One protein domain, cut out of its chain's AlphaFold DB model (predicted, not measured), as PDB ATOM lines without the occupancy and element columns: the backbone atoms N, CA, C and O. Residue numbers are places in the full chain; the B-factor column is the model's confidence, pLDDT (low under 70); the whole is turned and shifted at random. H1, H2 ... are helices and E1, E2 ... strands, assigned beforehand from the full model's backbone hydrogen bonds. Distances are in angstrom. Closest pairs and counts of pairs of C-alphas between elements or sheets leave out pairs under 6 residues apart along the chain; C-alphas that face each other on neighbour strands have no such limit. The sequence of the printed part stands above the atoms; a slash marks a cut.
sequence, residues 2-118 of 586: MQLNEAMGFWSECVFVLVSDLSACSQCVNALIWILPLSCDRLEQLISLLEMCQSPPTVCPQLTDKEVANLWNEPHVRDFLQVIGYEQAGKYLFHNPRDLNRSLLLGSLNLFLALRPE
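Overview. This is residues 2 to 118 of the 586 residues of an uncharacterized protein of Scyliorhinus torazame (UniProt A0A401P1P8). A small body of short, crossed helices is gathered round H6, and the long helix H1 runs out from it as an arm, with residues 2 to 10 standing free. H1, H2, H3 and H5 lie round H6, H4 packs across H3 on the side away from H6, and the small strand hairpin E1 E2 lies at the end opposite the arm. The printed part has 117 residues, with six named helices and two named strands in the order H1 H2 H3 H4 H5 E1 E2 H6; the two strands are antiparallel and the class is mostly helix. The whole is compact, with a radius of gyration of the C-alphas of 14.7 A, yet elongated by the arm, spanning 52 by 29 by 27 A.

Arrangement. H1, residues 2 to 23, touches H6, residues 99 to 115, with residues 15 to 22 alone; the closest C-alphas, of Leu 18 and Gly 107, are 5.0 A apart, at a steep tilt of 42 degrees, opposite ways. H2, residues 26 to 33, only just touches H1, with 3 pairs of C-alphas within 8 A and only at the corner; the closest are those of Ser 23 and Val 29, 6.4 A. H3, residues 40 to 52, touches H6, closest at the C-alphas of Ile 47 and Leu 109, 6.2 A, with a tilt of 35.4 degrees, only just steep. H4, residues 66 to 72, touches H3 and is about perpendicular to it at 88 degrees, with the C-alphas of Gln 45 and Glu 67 closest at 6.6 A. H5, residues 75 to 83, touches H2 at a shallow tilt of 31 degrees, opposite ways, closest at the C-alphas of Ala 31 and Phe 80, 5.2 A. E1, residues 86 to 89, and E2, residues 92 to 95, form a hairpin, with N 87 and O 94 at 2.8 A and N 94 and O 87 at 2.9 A, within hydrogen-bond range. H5 and E1 are near each other. In H1 to H6 every O i to N i+4 pair is within hydrogen-bond range.

Along the chain. H1 begins at C-alpha 2 (42.659, 38.705, -8.039) and is 31.5 A long. H3 measures 18.4 A from first to last C-alpha. H6 measures 24.0 A and ends at C-alpha 115 (31.837, 34.368, 13.299). H2 is 11.0 A long, H4 9.9 A, H5 12.2 A, E1 9.4 A and E2 10.1 A.

Size, cuts and confidence. The two C-alphas farthest apart, of Met 2 and Gly 90, are 53.4 A apart. The printed part has no cut. The link from H3 to H4, residues 53 to 65, is long. Residues 2 to 3, residue 7 and residues 56 to 59 are under 70 in pLDDT; the mean of the printed part is 89.7.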
ATOM      1  N   MET A   2      43.753  39.486  -7.403       62.97
ATOM      2  CA  MET A   2      42.659  38.705  -8.039       62.97
ATOM      3  C   MET A   2      42.050  37.583  -7.167       62.97
ATOM      4  O   MET A   2      40.849  37.613  -6.929       62.97
ATOM      5  N   GLN A   3      42.865  36.697  -6.580       63.25
ATOM      6  CA  GLN A   3      42.386  35.620  -5.690       63.25
ATOM      7  C   GLN A   3      41.602  36.102  -4.448       63.25
ATOM      8  O   GLN A   3      40.750  35.377  -3.945       63.25
ATOM      9  N   LEU A   4      41.851  37.321  -3.947       70.38
ATOM     10  CA  LEU A   4      41.070  37.905  -2.846       70.38
ATOM     11  C   LEU A   4      39.690  38.377  -3.318       70.38
ATOM     12  O   LEU A   4      38.732  38.293  -2.557       70.38
ATOM     13  N   ASN A   5      39.570  38.836  -4.567       72.81
ATOM     14  CA  ASN A   5      38.285  39.238  -5.140       72.81
ATOM     15  C   ASN A   5      37.414  38.010  -5.450       72.81
ATOM     16  O   ASN A   5      36.224  38.028  -5.158       72.81
ATOM     17  N   GLU A   6      38.011  36.934  -5.976       74.94
ATOM     18  CA  GLU A   6      37.326  35.648  -6.181       74.94
ATOM     19  C   GLU A   6      36.826  35.066  -4.850       74.94
ATOM     20  O   GLU A   6      35.662  34.681  -4.742       74.94
ATOM     21  N   ALA A   7      37.666  35.089  -3.806       69.06
ATOM     22  CA  ALA A   7      37.263  34.682  -2.463       69.06
ATOM     23  C   ALA A   7      36.113  35.548  -1.918       69.06
ATOM     24  O   ALA A   7      35.108  35.004  -1.463       69.06
ATOM     25  N   MET A   8      36.218  36.883  -1.982       70.69
ATOM     26  CA  MET A   8      35.159  37.787  -1.503       70.69
ATOM     27  C   MET A   8      33.830  37.604  -2.251       70.69
ATOM     28  O   MET A   8      32.781  37.699  -1.618       70.69
ATOM     29  N   GLY A   9      33.856  37.296  -3.552       76.50
ATOM     30  CA  GLY A   9      32.651  36.960  -4.315       76.50
ATOM     31  C   GLY A   9      31.937  35.728  -3.753       76.50
ATOM     32  O   GLY A   9      30.758  35.801  -3.414       76.50
ATOM     33  N   PHE A  10      32.675  34.631  -3.553       75.88
ATOM     34  CA  PHE A  10      32.131  33.394  -2.981       75.88
ATOM     35  C   PHE A  10      31.588  33.591  -1.554       75.88
ATOM     36  O   PHE A  10      30.477  33.159  -1.247       75.88
ATOM     37  N   TRP A  11      32.319  34.311  -0.693       79.38
ATOM     38  CA  TRP A  11      31.824  34.662   0.645       79.38
ATOM     39  C   TRP A  11      30.547  35.513   0.586       79.38
ATOM     40  O   TRP A  11      29.655  35.307   1.405       79.38
ATOM     41  N   SER A  12      30.422  36.432  -0.379       78.56
ATOM     42  CA  SER A  12      29.232  37.278  -0.533       78.56
ATOM     43  C   SER A  12      27.986  36.478  -0.923       78.56
ATOM     44  O   SER A  12      26.934  36.682  -0.316       78.56
ATOM     45  N   GLU A  13      28.098  35.534  -1.864       80.75
ATOM     46  CA  GLU A  13      26.983  34.654  -2.246       80.75
ATOM     47  C   GLU A  13      26.573  33.728  -1.095       80.75
ATOM     48  O   GLU A  13      25.386  33.636  -0.770       80.75
ATOM     49  N   CYS A  14      27.542  33.106  -0.409       77.00
ATOM     50  CA  CYS A  14      27.263  32.291   0.773       77.00
ATOM     51  C   CYS A  14      26.558  33.103   1.870       77.00
ATOM     52  O   CYS A  14      25.505  32.688   2.349       77.00
ATOM     53  N   VAL A  15      27.081  34.277   2.242       82.62
ATOM     54  CA  VAL A  15      26.466  35.139   3.266       82.62
ATOM     55  C   VAL A  15      25.055  35.575   2.863       82.62
ATOM     56  O   VAL A  15      24.173  35.592   3.719       82.62
ATOM     57  N   PHE A  16      24.793  35.859   1.583       84.19
ATOM     58  CA  PHE A  16      23.449  36.222   1.125       84.19
ATOM     59  C   PHE A  16      22.433  35.084   1.318       84.19
ATOM     60  O   PHE A  16      21.348  35.319   1.852       84.19
ATOM     61  N   VAL A  17      22.791  33.845   0.960       82.25
ATOM     62  CA  VAL A  17      21.931  32.665   1.182       82.25
ATOM     63  C   VAL A  17      21.702  32.420   2.678       82.25
ATOM     64  O   VAL A  17      20.569  32.195   3.095       82.25
ATOM     65  N   LEU A  18      22.744  32.541   3.508       84.81
ATOM     66  CA  LEU A  18      22.638  32.377   4.963       84.81
ATOM     67  C   LEU A  18      21.724  33.427   5.608       84.81
ATOM     68  O   LEU A  18      20.898  33.091   6.457       84.81
ATOM     69  N   VAL A  19      21.838  34.693   5.194       86.88
ATOM     70  CA  VAL A  19      20.960  35.775   5.663       86.88
ATOM     71  C   VAL A  19      19.526  35.558   5.183       86.88
ATOM     72  O   VAL A  19      18.604  35.755   5.972       86.88
ATOM     73  N   SER A  20      19.320  35.097   3.944       90.06
ATOM     74  CA  SER A  20      17.995  34.738   3.421       90.06
ATOM     75  C   SER A  20      17.321  33.665   4.288       90.06
ATOM     76  O   SER A  20      16.249  33.917   4.843       90.06
ATOM     77  N   ASP A  21      17.976  32.517   4.481       88.00
ATOM     78  CA  ASP A  21      17.446  31.383   5.251       88.00
ATOM     79  C   ASP A  21      17.140  31.752   6.712       88.00
ATOM     80  O   ASP A  21      16.086  31.394   7.242       88.00
ATOM     81  N   LEU A  22      18.015  32.527   7.364       92.19
ATOM     82  CA  LEU A  22      17.781  33.003   8.730       92.19
ATOM     83  C   LEU A  22      16.664  34.059   8.802       92.19
ATOM     84  O   LEU A  22      15.854  34.028   9.731       92.19
ATOM     85  N   SER A  23      16.568  34.960   7.816       92.38
ATOM     86  CA  SER A  23      15.535  36.008   7.768       92.38
ATOM     87  C   SER A  23      14.115  35.461   7.590       92.38
ATOM     88  O   SER A  23      13.157  36.098   8.035       92.38
ATOM     89  N   ALA A  24      13.971  34.251   7.035       91.38
ATOM     90  CA  ALA A  24      12.690  33.555   6.918       91.38
ATOM     91  C   ALA A  24      12.033  33.253   8.283       91.38
ATOM     92  O   ALA A  24      10.830  32.989   8.344       91.38
ATOM     93  N   CYS A  25      12.790  33.324   9.387       95.94
ATOM     94  CA  CYS A  25      12.269  33.237  10.746       95.94
ATOM     95  C   CYS A  25      12.670  34.470  11.572       95.94
ATOM     96  O   CYS A  25      13.748  34.530  12.161       95.94
ATOM     97  N   SER A  26      11.762  35.443  11.701       95.81
ATOM     98  CA  SER A  26      11.988  36.657  12.507       95.81
ATOM     99  C   SER A  26      12.279  36.369  13.987       95.81
ATOM    100  O   SER A  26      13.023  37.110  14.626       95.81
ATOM    101  N   GLN A  27      11.756  35.263  14.528       96.12
ATOM    102  CA  GLN A  27      12.102  34.786  15.870       96.12
ATOM    103  C   GLN A  27      13.572  34.344  15.957       96.12
ATOM    104  O   GLN A  27      14.209  34.586  16.977       96.12
ATOM    105  N   CYS A  28      14.126  33.754  14.891       95.81
ATOM    106  CA  CYS A  28      15.522  33.318  14.841       95.81
ATOM    107  C   CYS A  28      16.456  34.530  14.820       95.81
ATOM    108  O   CYS A  28      17.359  34.620  15.648       95.81
ATOM    109  N   VAL A  29      16.169  35.519  13.964       95.31
ATOM    110  CA  VAL A  29      16.907  36.794  13.920       95.31
ATOM    111  C   VAL A  29      16.876  37.499  15.280       95.31
ATOM    112  O   VAL A  29      17.922  37.896  15.791       95.31
ATOM    113  N   ASN A  30      15.703  37.595  15.916       95.88
ATOM    114  CA  ASN A  30      15.575  38.203  17.243       95.88
ATOM    115  C   ASN A  30      16.346  37.435  18.329       95.88
ATOM    116  O   ASN A  30      16.906  38.063  19.222       95.88
ATOM    117  N   ALA A  31      16.391  36.102  18.269       95.81
ATOM    118  CA  ALA A  31      17.132  35.286  19.228       95.81
ATOM    119  C   ALA A  31      18.658  35.357  19.004       95.81
ATOM    120  O   ALA A  31      19.413  35.444  19.971       95.81
ATOM    121  N   LEU A  32      19.111  35.425  17.745       95.12
ATOM    122  CA  LEU A  32      20.520  35.607  17.376       95.12
ATOM    123  C   LEU A  32      21.118  36.901  17.948       95.12
ATOM    124  O   LEU A  32      22.257  36.882  18.411       95.12
ATOM    125  N   ILE A  33      20.353  37.999  17.998       95.12
ATOM    126  CA  ILE A  33      20.796  39.277  18.595       95.12
ATOM    127  C   ILE A  33      21.261  39.102  20.054       95.12
ATOM    128  O   ILE A  33      22.213  39.757  20.472       95.12
ATOM    129  N   TRP A  34      20.650  38.184  20.811       95.44
ATOM    130  CA  TRP A  34      21.032  37.879  22.197       95.44
ATOM    131  C   TRP A  34      22.182  36.866  22.328       95.44
ATOM    132  O   TRP A  34      22.654  36.631  23.436       95.44
ATOM    133  N   ILE A  35      22.639  36.275  21.220       93.88
ATOM    134  CA  ILE A  35      23.683  35.235  21.171       93.88
ATOM    135  C   ILE A  35      25.000  35.750  20.587       93.88
ATOM    136  O   ILE A  35      26.064  35.279  20.982       93.88
ATOM    137  N   LEU A  36      24.963  36.763  19.720       90.31
ATOM    138  CA  LEU A  36      26.171  37.464  19.264       90.31
ATOM    139  C   LEU A  36      27.086  37.982  20.407       90.31
ATOM    140  O   LEU A  36      28.294  38.019  20.190       90.31
ATOM    141  N   PRO A  37      26.590  38.341  21.616       91.31
ATOM    142  CA  PRO A  37      27.439  38.719  22.755       91.31
ATOM    143  C   PRO A  37      28.089  37.556  23.534       91.31
ATOM    144  O   PRO A  37      28.727  37.815  24.558       91.31
ATOM    145  N   LEU A  38      27.913  36.291  23.127       90.44
ATOM    146  CA  LEU A  38      28.530  35.143  23.807       90.44
ATOM    147  C   LEU A  38      30.067  35.203  23.774       90.44
ATOM    148  O   LEU A  38      30.673  35.646  22.800       90.44
ATOM    149  N   SER A  39      30.718  34.677  24.818       93.06
ATOM    150  CA  SER A  39      32.169  34.465  24.784       93.06
ATOM    151  C   SER A  39      32.547  33.329  23.826       93.06
ATOM    152  O   SER A  39      31.757  32.412  23.583       93.06
ATOM    153  N   CYS A  40      33.784  33.360  23.321       92.75
ATOM    154  CA  CYS A  40      34.301  32.390  22.352       92.75
ATOM    155  C   CYS A  40      34.064  30.935  22.795       92.75
ATOM    156  O   CYS A  40      33.537  30.143  22.024       92.75
ATOM    157  N   ASP A  41      34.337  30.610  24.063       93.88
ATOM    158  CA  ASP A  41      34.143  29.263  24.624       93.88
ATOM    159  C   ASP A  41      32.689  28.766  24.528       93.88
ATOM    160  O   ASP A  41      32.437  27.564  24.449       93.88
ATOM    161  N   ARG A  42      31.714  29.683  24.561       94.12
ATOM    162  CA  ARG A  42      30.277  29.378  24.482       94.12
ATOM    163  C   ARG A  42      29.814  29.268  23.036       94.12
ATOM    164  O   ARG A  42      28.999  28.400  22.740       94.12
ATOM    165  N   LEU A  43      30.382  30.082  22.145       94.75
ATOM    166  CA  LEU A  43      30.199  29.946  20.701       94.75
ATOM    167  C   LEU A  43      30.747  28.596  20.203       94.75
ATOM    168  O   LEU A  43      30.055  27.897  19.474       94.75
ATOM    169  N   GLU A  44      31.927  28.181  20.668       94.62
ATOM    170  CA  GLU A  44      32.535  26.870  20.376       94.62
ATOM    171  C   GLU A  44      31.685  25.695  20.900       94.62
ATOM    172  O   GLU A  44      31.434  24.728  20.173       94.62
ATOM    173  N   GLN A  45      31.166  25.790  22.134       95.38
ATOM    174  CA  GLN A  45      30.210  24.811  22.681       95.38
ATOM    175  C   GLN A  45      28.929  24.734  21.833       95.38
ATOM    176  O   GLN A  45      28.423  23.639  21.581       95.38
ATOM    177  N   LEU A  46      28.404  25.879  21.380       96.06
ATOM    178  CA  LEU A  46      27.203  25.940  20.547       96.06
ATOM    179  C   LEU A  46      27.454  25.354  19.150       96.06
ATOM    180  O   LEU A  46      26.678  24.509  18.720       96.06
ATOM    181  N   ILE A  47      28.555  25.718  18.481       95.62
ATOM    182  CA  ILE A  47      28.986  25.123  17.203       95.62
ATOM    183  C   ILE A  47      29.052  23.596  17.333       95.62
ATOM    184  O   ILE A  47      28.389  22.898  16.568       95.62
ATOM    185  N   SER A  48      29.738  23.084  18.359       94.62
ATOM    186  CA  SER A  48      29.861  21.639  18.622       94.62
ATOM    187  C   SER A  48      28.496  20.951  18.787       94.62
ATOM    188  O   SER A  48      28.277  19.852  18.275       94.62
ATOM    189  N   LEU A  49      27.548  21.604  19.472       95.06
ATOM    190  CA  LEU A  49      26.179  21.107  19.650       95.06
ATOM    191  C   LEU A  49      25.395  21.051  18.326       95.06
ATOM    192  O   LEU A  49      24.658  20.089  18.097       95.06
ATOM    193  N   LEU A  50      25.547  22.053  17.457       94.75
ATOM    194  CA  LEU A  50      24.880  22.083  16.152       94.75
ATOM    195  C   LEU A  50      25.519  21.091  15.160       94.75
ATOM    196  O   LEU A  50      24.797  20.421  14.420       94.75
ATOM    197  N   GLU A  51      26.850  20.948  15.168       93.38
ATOM    198  CA  GLU A  51      27.593  19.997  14.324       93.38
ATOM    199  C   GLU A  51      27.180  18.546  14.599       93.38
ATOM    200  O   GLU A  51      26.849  17.817  13.660       93.38
ATOM    201  N   MET A  52      27.091  18.143  15.875       90.50
ATOM    202  CA  MET A  52      26.603  16.807  16.260       90.50
ATOM    203  C   MET A  52      25.217  16.487  15.675       90.50
ATOM    204  O   MET A  52      24.921  15.329  15.369       90.50
ATOM    205  N   CYS A  53      24.374  17.503  15.478       86.81
ATOM    206  CA  CYS A  53      23.006  17.352  14.990       86.81
ATOM    207  C   CYS A  53      22.839  17.529  13.471       86.81
ATOM    208  O   CYS A  53      21.730  17.326  12.978       86.81
ATOM    209  N   GLN A  54      23.901  17.809  12.700       86.88
ATOM    210  CA  GLN A  54      23.816  17.767  11.229       86.88
ATOM    211  C   GLN A  54      23.440  16.372  10.693       86.88
ATOM    212  O   GLN A  54      22.899  16.267   9.589       86.88
ATOM    213  N   SER A  55      23.740  15.304  11.446       77.56
ATOM    214  CA  SER A  55      23.582  13.910  11.011       77.56
ATOM    215  C   SER A  55      22.302  13.245  11.561       77.56
ATOM    216  O   SER A  55      22.276  12.755  12.695       77.56
ATOM    217  N   PRO A  56      21.202  13.179  10.782       63.50
ATOM    218  CA  PRO A  56      20.032  12.411  11.190       63.50
ATOM    219  C   PRO A  56      20.313  10.896  11.082       63.50
ATOM    220  O   PRO A  56      20.888  10.476  10.075       63.50
ATOM    221  N   PRO A  57      19.835  10.040  12.013       54.94
ATOM    222  CA  PRO A  57      19.058  10.338  13.220       54.94
ATOM    223  C   PRO A  57      19.577   9.558  14.455       54.94
ATOM    224  O   PRO A  57      18.854   8.718  14.994       54.94
ATOM    225  N   THR A  58      20.831   9.776  14.882       54.19
ATOM    226  CA  THR A  58      21.520   8.796  15.762       54.19
ATOM    227  C   THR A  58      21.985   9.315  17.130       54.19
ATOM    228  O   THR A  58      22.071   8.516  18.061       54.19
ATOM    229  N   VAL A  59      22.271  10.612  17.298       69.38
ATOM    230  CA  VAL A  59      22.790  11.161  18.569       69.38
ATOM    231  C   VAL A  59      21.911  12.309  19.060       69.38
ATOM    232  O   VAL A  59      21.955  13.416  18.531       69.38
ATOM    233  N   CYS A  60      21.112  12.037  20.092       81.94
ATOM    234  CA  CYS A  60      20.449  13.071  20.886       81.94
ATOM    235  C   CYS A  60      21.362  13.403  22.081       81.94
ATOM    236  O   CYS A  60      21.518  12.532  22.944       81.94
ATOM    237  N   PRO A  61      21.989  14.592  22.149       88.31
ATOM    238  CA  PRO A  61      22.848  14.961  23.275       88.31
ATOM    239  C   PRO A  61      22.056  14.968  24.591       88.31
ATOM    240  O   PRO A  61      20.864  15.306  24.609       88.31
ATOM    241  N   GLN A  62      22.687  14.568  25.699       93.88
ATOM    242  CA  GLN A  62      21.999  14.475  26.986       93.88
ATOM    243  C   GLN A  62      22.117  15.801  27.736       93.88
ATOM    244  O   GLN A  62      23.191  16.380  27.851       93.88
ATOM    245  N   LEU A  63      21.033  16.251  28.365       92.38
ATOM    246  CA  LEU A  63      21.052  17.406  29.269       92.38
ATOM    247  C   LEU A  63      21.782  17.107  30.597       92.38
ATOM    248  O   LEU A  63      21.845  17.960  31.478       92.38
ATOM    249  N   THR A  64      22.320  15.897  30.765       90.00
ATOM    250  CA  THR A  64      23.301  15.563  31.810       90.00
ATOM    251  C   THR A  64      24.737  15.885  31.404       90.00
ATOM    252  O   THR A  64      25.598  15.973  32.279       90.00
ATOM    253  N   ASP A  65      25.008  16.051  30.108       95.00
ATOM    254  CA  ASP A  65      26.341  16.333  29.591       95.00
ATOM    255  C   ASP A  65      26.658  17.803  29.883       95.00
ATOM    256  O   ASP A  65      25.895  18.700  29.523       95.00
ATOM    257  N   LYS A  66      27.758  18.064  30.599       94.56
ATOM    258  CA  LYS A  66      28.009  19.364  31.250       94.56
ATOM    259  C   LYS A  66      27.967  20.550  30.278       94.56
ATOM    260  O   LYS A  66      27.463  21.607  30.638       94.56
ATOM    261  N   GLU A  67      28.479  20.382  29.064       94.56
ATOM    262  CA  GLU A  67      28.474  21.413  28.017       94.56
ATOM    263  C   GLU A  67      27.048  21.722  27.538       94.56
ATOM    264  O   GLU A  67      26.619  22.875  27.574       94.56
ATOM    265  N   VAL A  68      26.277  20.682  27.209       95.62
ATOM    266  CA  VAL A  68      24.871  20.770  26.776       95.62
ATOM    267  C   VAL A  68      24.005  21.395  27.873       95.62
ATOM    268  O   VAL A  68      23.225  22.308  27.607       95.62
ATOM    269  N   ALA A  69      24.186  20.960  29.123       95.88
ATOM    270  CA  ALA A  69      23.508  21.517  30.290       95.88
ATOM    271  C   ALA A  69      23.850  23.002  30.495       95.88
ATOM    272  O   ALA A  69      22.962  23.824  30.713       95.88
ATOM    273  N   ASN A  70      25.131  23.364  30.389       96.31
ATOM    274  CA  ASN A  70      25.578  24.744  30.542       96.31
ATOM    275  C   ASN A  70      25.060  25.659  29.423       96.31
ATOM    276  O   ASN A  70      24.944  26.855  29.663       96.31
ATOM    277  N   LEU A  71      24.781  25.153  28.217       96.50
ATOM    278  CA  LEU A  71      24.101  25.911  27.158       96.50
ATOM    279  C   LEU A  71      22.587  26.008  27.415       96.50
ATOM    280  O   LEU A  71      22.025  27.094  27.377       96.50
ATOM    281  N   TRP A  72      21.924  24.891  27.730       96.81
ATOM    282  CA  TRP A  72      20.462  24.828  27.894       96.81
ATOM    283  C   TRP A  72      19.932  25.585  29.125       96.81
ATOM    284  O   TRP A  72      18.778  26.014  29.151       96.81
ATOM    285  N   ASN A  73      20.774  25.773  30.144       96.50
ATOM    286  CA  ASN A  73      20.459  26.603  31.309       96.50
ATOM    287  C   ASN A  73      20.500  28.115  31.009       96.50
ATOM    288  O   ASN A  73      19.986  28.901  31.804       96.50
ATOM    289  N   GLU A  74      21.098  28.537  29.891       97.12
ATOM    290  CA  GLU A  74      21.186  29.942  29.495       97.12
ATOM    291  C   GLU A  74      19.964  30.311  28.630       97.12
ATOM    292  O   GLU A  74      19.783  29.733  27.554       97.12
ATOM    293  N   PRO A  75      19.082  31.233  29.072       97.06
ATOM    294  CA  PRO A  75      17.751  31.383  28.483       97.06
ATOM    295  C   PRO A  75      17.802  31.797  27.011       97.06
ATOM    296  O   PRO A  75      17.118  31.192  26.196       97.06
ATOM    297  N   HIS A  76      18.668  32.744  26.645       96.81
ATOM    298  CA  HIS A  76      18.813  33.201  25.260       96.81
ATOM    299  C   HIS A  76      19.255  32.073  24.313       96.81
ATOM    300  O   HIS A  76      18.693  31.921  23.230       96.81
ATOM    301  N   VAL A  77      20.204  31.235  24.752       97.06
ATOM    302  CA  VAL A  77      20.690  30.071  23.995       97.06
ATOM    303  C   VAL A  77      19.600  29.009  23.867       97.06
ATOM    304  O   VAL A  77      19.363  28.500  22.775       97.06
ATOM    305  N   ARG A  78      18.891  28.701  24.956       97.19
ATOM    306  CA  ARG A  78      17.769  27.756  24.954       97.19
ATOM    307  C   ARG A  78      16.636  28.202  24.031       97.19
ATOM    308  O   ARG A  78      16.134  27.392  23.257       97.19
ATOM    309  N   ASP A  79      16.229  29.462  24.115       97.25
ATOM    310  CA  ASP A  79      15.081  29.984  23.375       97.25
ATOM    311  C   ASP A  79      15.400  30.045  21.866       97.25
ATOM    312  O   ASP A  79      14.573  29.667  21.038       97.25
ATOM    313  N   PHE A  80      16.644  30.373  21.498       97.69
ATOM    314  CA  PHE A  80      17.171  30.199  20.140       97.69
ATOM    315  C   PHE A  80      17.183  28.737  19.672       97.69
ATOM    316  O   PHE A  80      16.698  28.441  18.578       97.69
ATOM    317  N   LEU A  81      17.704  27.813  20.492       97.00
ATOM    318  CA  LEU A  81      17.725  26.383  20.172       97.00
ATOM    319  C   LEU A  81      16.300  25.871  19.900       97.00
ATOM    320  O   LEU A  81      16.087  25.148  18.928       97.00
ATOM    321  N   GLN A  82      15.308  26.301  20.686       96.62
ATOM    322  CA  GLN A  82      13.895  25.987  20.445       96.62
ATOM    323  C   GLN A  82      13.389  26.546  19.108       96.62
ATOM    324  O   GLN A  82      12.732  25.820  18.360       96.62
ATOM    325  N   VAL A  83      13.738  27.788  18.758       97.19
ATOM    326  CA  VAL A  83      13.346  28.414  17.481       97.19
ATOM    327  C   VAL A  83      13.941  27.703  16.258       97.19
ATOM    328  O   VAL A  83      13.233  27.524  15.268       97.19
ATOM    329  N   ILE A  84      15.194  27.232  16.315       96.31
ATOM    330  CA  ILE A  84      15.784  26.422  15.226       96.31
ATOM    331  C   ILE A  84      15.349  24.943  15.262       96.31
ATOM    332  O   ILE A  84      15.740  24.163  14.392       96.31
ATOM    333  N   GLY A  85      14.508  24.555  16.228       95.44
ATOM    334  CA  GLY A  85      13.786  23.283  16.244       95.44
ATOM    335  C   GLY A  85      14.217  22.251  17.286       95.44
ATOM    336  O   GLY A  85      13.857  21.088  17.126       95.44
ATOM    337  N   TYR A  86      14.980  22.610  18.321       95.81
ATOM    338  CA  TYR A  86      15.334  21.683  19.403       95.81
ATOM    339  C   TYR A  86      14.261  21.604  20.498       95.81
ATOM    340  O   TYR A  86      13.916  22.596  21.139       95.81
ATOM    341  N   GLU A  87      13.798  20.391  20.782       95.31
ATOM    342  CA  GLU A  87      12.797  20.078  21.803       95.31
ATOM    343  C   GLU A  87      13.412  19.197  22.908       95.31
ATOM    344  O   GLU A  87      14.192  18.279  22.638       95.31
ATOM    345  N   GLN A  88      13.067  19.453  24.177       95.75
ATOM    346  CA  GLN A  88      13.567  18.665  25.312       95.75
ATOM    347  C   GLN A  88      12.701  17.417  25.554       95.75
ATOM    348  O   GLN A  88      11.632  17.480  26.162       95.75
ATOM    349  N   ALA A  89      13.214  16.253  25.164       92.44
ATOM    350  CA  ALA A  89      12.624  14.942  25.426       92.44
ATOM    351  C   ALA A  89      13.131  14.371  26.769       92.44
ATOM    352  O   ALA A  89      13.929  13.429  26.837       92.44
ATOM    353  N   GLY A  90      12.681  14.968  27.877       94.44
ATOM    354  CA  GLY A  90      13.057  14.556  29.233       94.44
ATOM    355  C   GLY A  90      14.523  14.863  29.558       94.44
ATOM    356  O   GLY A  90      14.840  15.988  29.939       94.44
ATOM    357  N   LYS A  91      15.407  13.862  29.428       94.69
ATOM    358  CA  LYS A  91      16.867  14.006  29.614       94.69
ATOM    359  C   LYS A  91      17.645  14.236  28.315       94.69
ATOM    360  O   LYS A  91      18.839  14.498  28.390       94.69
ATOM    361  N   TYR A  92      17.002  14.127  27.157       94.75
ATOM    362  CA  TYR A  92      17.646  14.243  25.849       94.75
ATOM    363  C   TYR A  92      17.166  15.493  25.119       94.75
ATOM    364  O   TYR A  92      16.006  15.886  25.269       94.75
ATOM    365  N   LEU A  93      18.036  16.087  24.307       94.56
ATOM    366  CA  LEU A  93      17.665  17.149  23.381       94.56
ATOM    367  C   LEU A  93      17.493  16.561  21.975       94.56
ATOM    368  O   LEU A  93      18.361  15.832  21.497       94.56
ATOM    369  N   PHE A  94      16.369  16.856  21.323       93.62
ATOM    370  CA  PHE A  94      16.006  16.311  20.015       93.62
ATOM    371  C   PHE A  94      15.795  17.440  19.004       93.62
ATOM    372  O   PHE A  94      14.980  18.327  19.247       93.62
ATOM    373  N   HIS A  95      16.493  17.410  17.865       94.25
ATOM    374  CA  HIS A  95      16.222  18.334  16.758       94.25
ATOM    375  C   HIS A  95      15.057  17.818  15.909       94.25
ATOM    376  O   HIS A  95      15.105  16.704  15.388       94.25
ATOM    377  N   ASN A  96      14.003  18.622  15.776       92.94
ATOM    378  CA  ASN A  96      12.812  18.323  14.990       92.94
ATOM    379  C   ASN A  96      13.114  18.537  13.491       92.94
ATOM    380  O   ASN A  96      13.227  19.692  13.063       92.94
ATOM    381  N   PRO A  97      13.234  17.472  12.668       91.81
ATOM    382  CA  PRO A  97      13.909  17.515  11.367       91.81
ATOM    383  C   PRO A  97      12.995  17.997  10.225       91.81
ATOM    384  O   PRO A  97      12.919  17.382   9.162       91.81
ATOM    385  N   ARG A  98      12.263  19.093  10.446       92.31
ATOM    386  CA  ARG A  98      11.499  19.799   9.404       92.31
ATOM    387  C   ARG A  98      12.454  20.549   8.483       92.31
ATOM    388  O   ARG A  98      13.476  21.046   8.945       92.31
ATOM    389  N   ASP A  99      12.086  20.716   7.216       91.12
ATOM    390  CA  ASP A  99      12.949  21.369   6.219       91.12
ATOM    391  C   ASP A  99      13.344  22.800   6.629       91.12
ATOM    392  O   ASP A  99      14.517  23.157   6.556       91.12
ATOM    393  N   LEU A 100      12.396  23.575   7.179       93.12
ATOM    394  CA  LEU A 100      12.656  24.902   7.756       93.12
ATOM    395  C   LEU A 100      13.647  24.835   8.930       93.12
ATOM    396  O   LEU A 100      14.635  25.555   8.939       93.12
ATOM    397  N   ASN A 101      13.420  23.943   9.896       94.50
ATOM    398  CA  ASN A 101      14.298  23.773  11.058       94.50
ATOM    399  C   ASN A 101      15.716  23.344  10.637       94.50
ATOM    400  O   ASN A 101      16.697  23.731  11.263       94.50
ATOM    401  N   ARG A 102      15.833  22.545   9.569       93.38
ATOM    402  CA  ARG A 102      17.110  22.102   8.998       93.38
ATOM    403  C   ARG A 102      17.840  23.234   8.270       93.38
ATOM    404  O   ARG A 102      19.049  23.357   8.435       93.38
ATOM    405  N   SER A 103      17.117  24.063   7.517       93.56
ATOM    406  CA  SER A 103      17.633  25.305   6.922       93.56
ATOM    407  C   SER A 103      18.121  26.267   8.015       93.56
ATOM    408  O   SER A 103      19.282  26.662   7.992       93.56
ATOM    409  N   LEU A 104      17.317  26.527   9.053       95.00
ATOM    410  CA  LEU A 104      17.705  27.373  10.188       95.00
ATOM    411  C   LEU A 104      18.914  26.821  10.962       95.00
ATOM    412  O   LEU A 104      19.791  27.599  11.335       95.00
ATOM    413  N   LEU A 105      18.998  25.502  11.174       94.94
ATOM    414  CA  LEU A 105      20.148  24.835  11.800       94.94
ATOM    415  C   LEU A 105      21.434  25.031  10.981       94.94
ATOM    416  O   LEU A 105      22.450  25.457  11.529       94.94
ATOM    417  N   LEU A 106      21.391  24.746   9.675       93.62
ATOM    418  CA  LEU A 106      22.544  24.889   8.780       93.62
ATOM    419  C   LEU A 106      22.942  26.361   8.601       93.62
ATOM    420  O   LEU A 106      24.125  26.684   8.670       93.62
ATOM    421  N   GLY A 107      21.963  27.254   8.439       94.25
ATOM    422  CA  GLY A 107      22.157  28.699   8.356       94.25
ATOM    423  C   GLY A 107      22.844  29.259   9.602       94.25
ATOM    424  O   GLY A 107      23.835  29.978   9.501       94.25
ATOM    425  N   SER A 108      22.368  28.850  10.781       95.19
ATOM    426  CA  SER A 108      22.937  29.248  12.074       95.19
ATOM    427  C   SER A 108      24.354  28.728  12.277       95.19
ATOM    428  O   SER A 108      25.236  29.482  12.672       95.19
ATOM    429  N   LEU A 109      24.590  27.445  11.996       94.94
ATOM    430  CA  LEU A 109      25.902  26.829  12.161       94.94
ATOM    431  C   LEU A 109      26.933  27.453  11.214       94.94
ATOM    432  O   LEU A 109      28.017  27.819  11.656       94.94
ATOM    433  N   ASN A 110      26.583  27.672   9.946       93.31
ATOM    434  CA  ASN A 110      27.458  28.367   9.001       93.31
ATOM    435  C   ASN A 110      27.717  29.831   9.409       93.31
ATOM    436  O   ASN A 110      28.845  30.301   9.276       93.31
ATOM    437  N   LEU A 111      26.720  30.538   9.963       93.75
ATOM    438  CA  LEU A 111      26.912  31.875  10.541       93.75
ATOM    439  C   LEU A 111      27.890  31.839  11.726       93.75
ATOM    440  O   LEU A 111      28.821  32.637  11.768       93.75
ATOM    441  N   PHE A 112      27.729  30.909  12.670       94.19
ATOM    442  CA  PHE A 112      28.634  30.791  13.818       94.19
ATOM    443  C   PHE A 112      30.043  30.337  13.420       94.19
ATOM    444  O   PHE A 112      31.009  30.829  13.994       94.19
ATOM    445  N   LEU A 113      30.187  29.483  12.401       92.56
ATOM    446  CA  LEU A 113      31.484  29.120  11.821       92.56
ATOM    447  C   LEU A 113      32.169  30.312  11.133       92.56
ATOM    448  O   LEU A 113      33.386  30.431  11.226       92.56
ATOM    449  N   ALA A 114      31.414  31.218  10.502       90.31
ATOM    450  CA  ALA A 114      31.943  32.460   9.927       90.31
ATOM    451  C   ALA A 114      32.253  33.542  10.985       90.31
ATOM    452  O   ALA A 114      33.122  34.384  10.770       90.31
ATOM    453  N   LEU A 115      31.563  33.518  12.131       90.25
ATOM    454  CA  LEU A 115      31.837  34.368  13.299       90.25
ATOM    455  C   LEU A 115      32.915  33.793  14.232       90.25
ATOM    456  O   LEU A 115      33.354  34.485  15.153       90.25
ATOM    457  N   ARG A 116      33.332  32.539  14.022       90.81
ATOM    458  CA  ARG A 116      34.360  31.866  14.819       90.81
ATOM    459  C   ARG A 116      35.658  32.676  14.727       90.81
ATOM    460  O   ARG A 116      36.175  32.843  13.623       90.81
ATOM    461  N   PRO A 117      36.211  33.179  15.846       79.88
ATOM    462  CA  PRO A 117      37.452  33.936  15.810       79.88
ATOM    463  C   PRO A 117      38.604  32.984  15.481       79.88
ATOM    464  O   PRO A 117      39.132  32.314  16.368       79.88
ATOM    465  N   GLU A 118      38.966  32.904  14.197       76.12
ATOM    466  CA  GLU A 118      40.048  32.048  13.713       76.12
ATOM    467  C   GLU A 118      41.327  32.344  14.518       76.12
ATOM    468  O   GLU A 118      41.826  33.478  14.500       76.12
TER     469      GLU A 118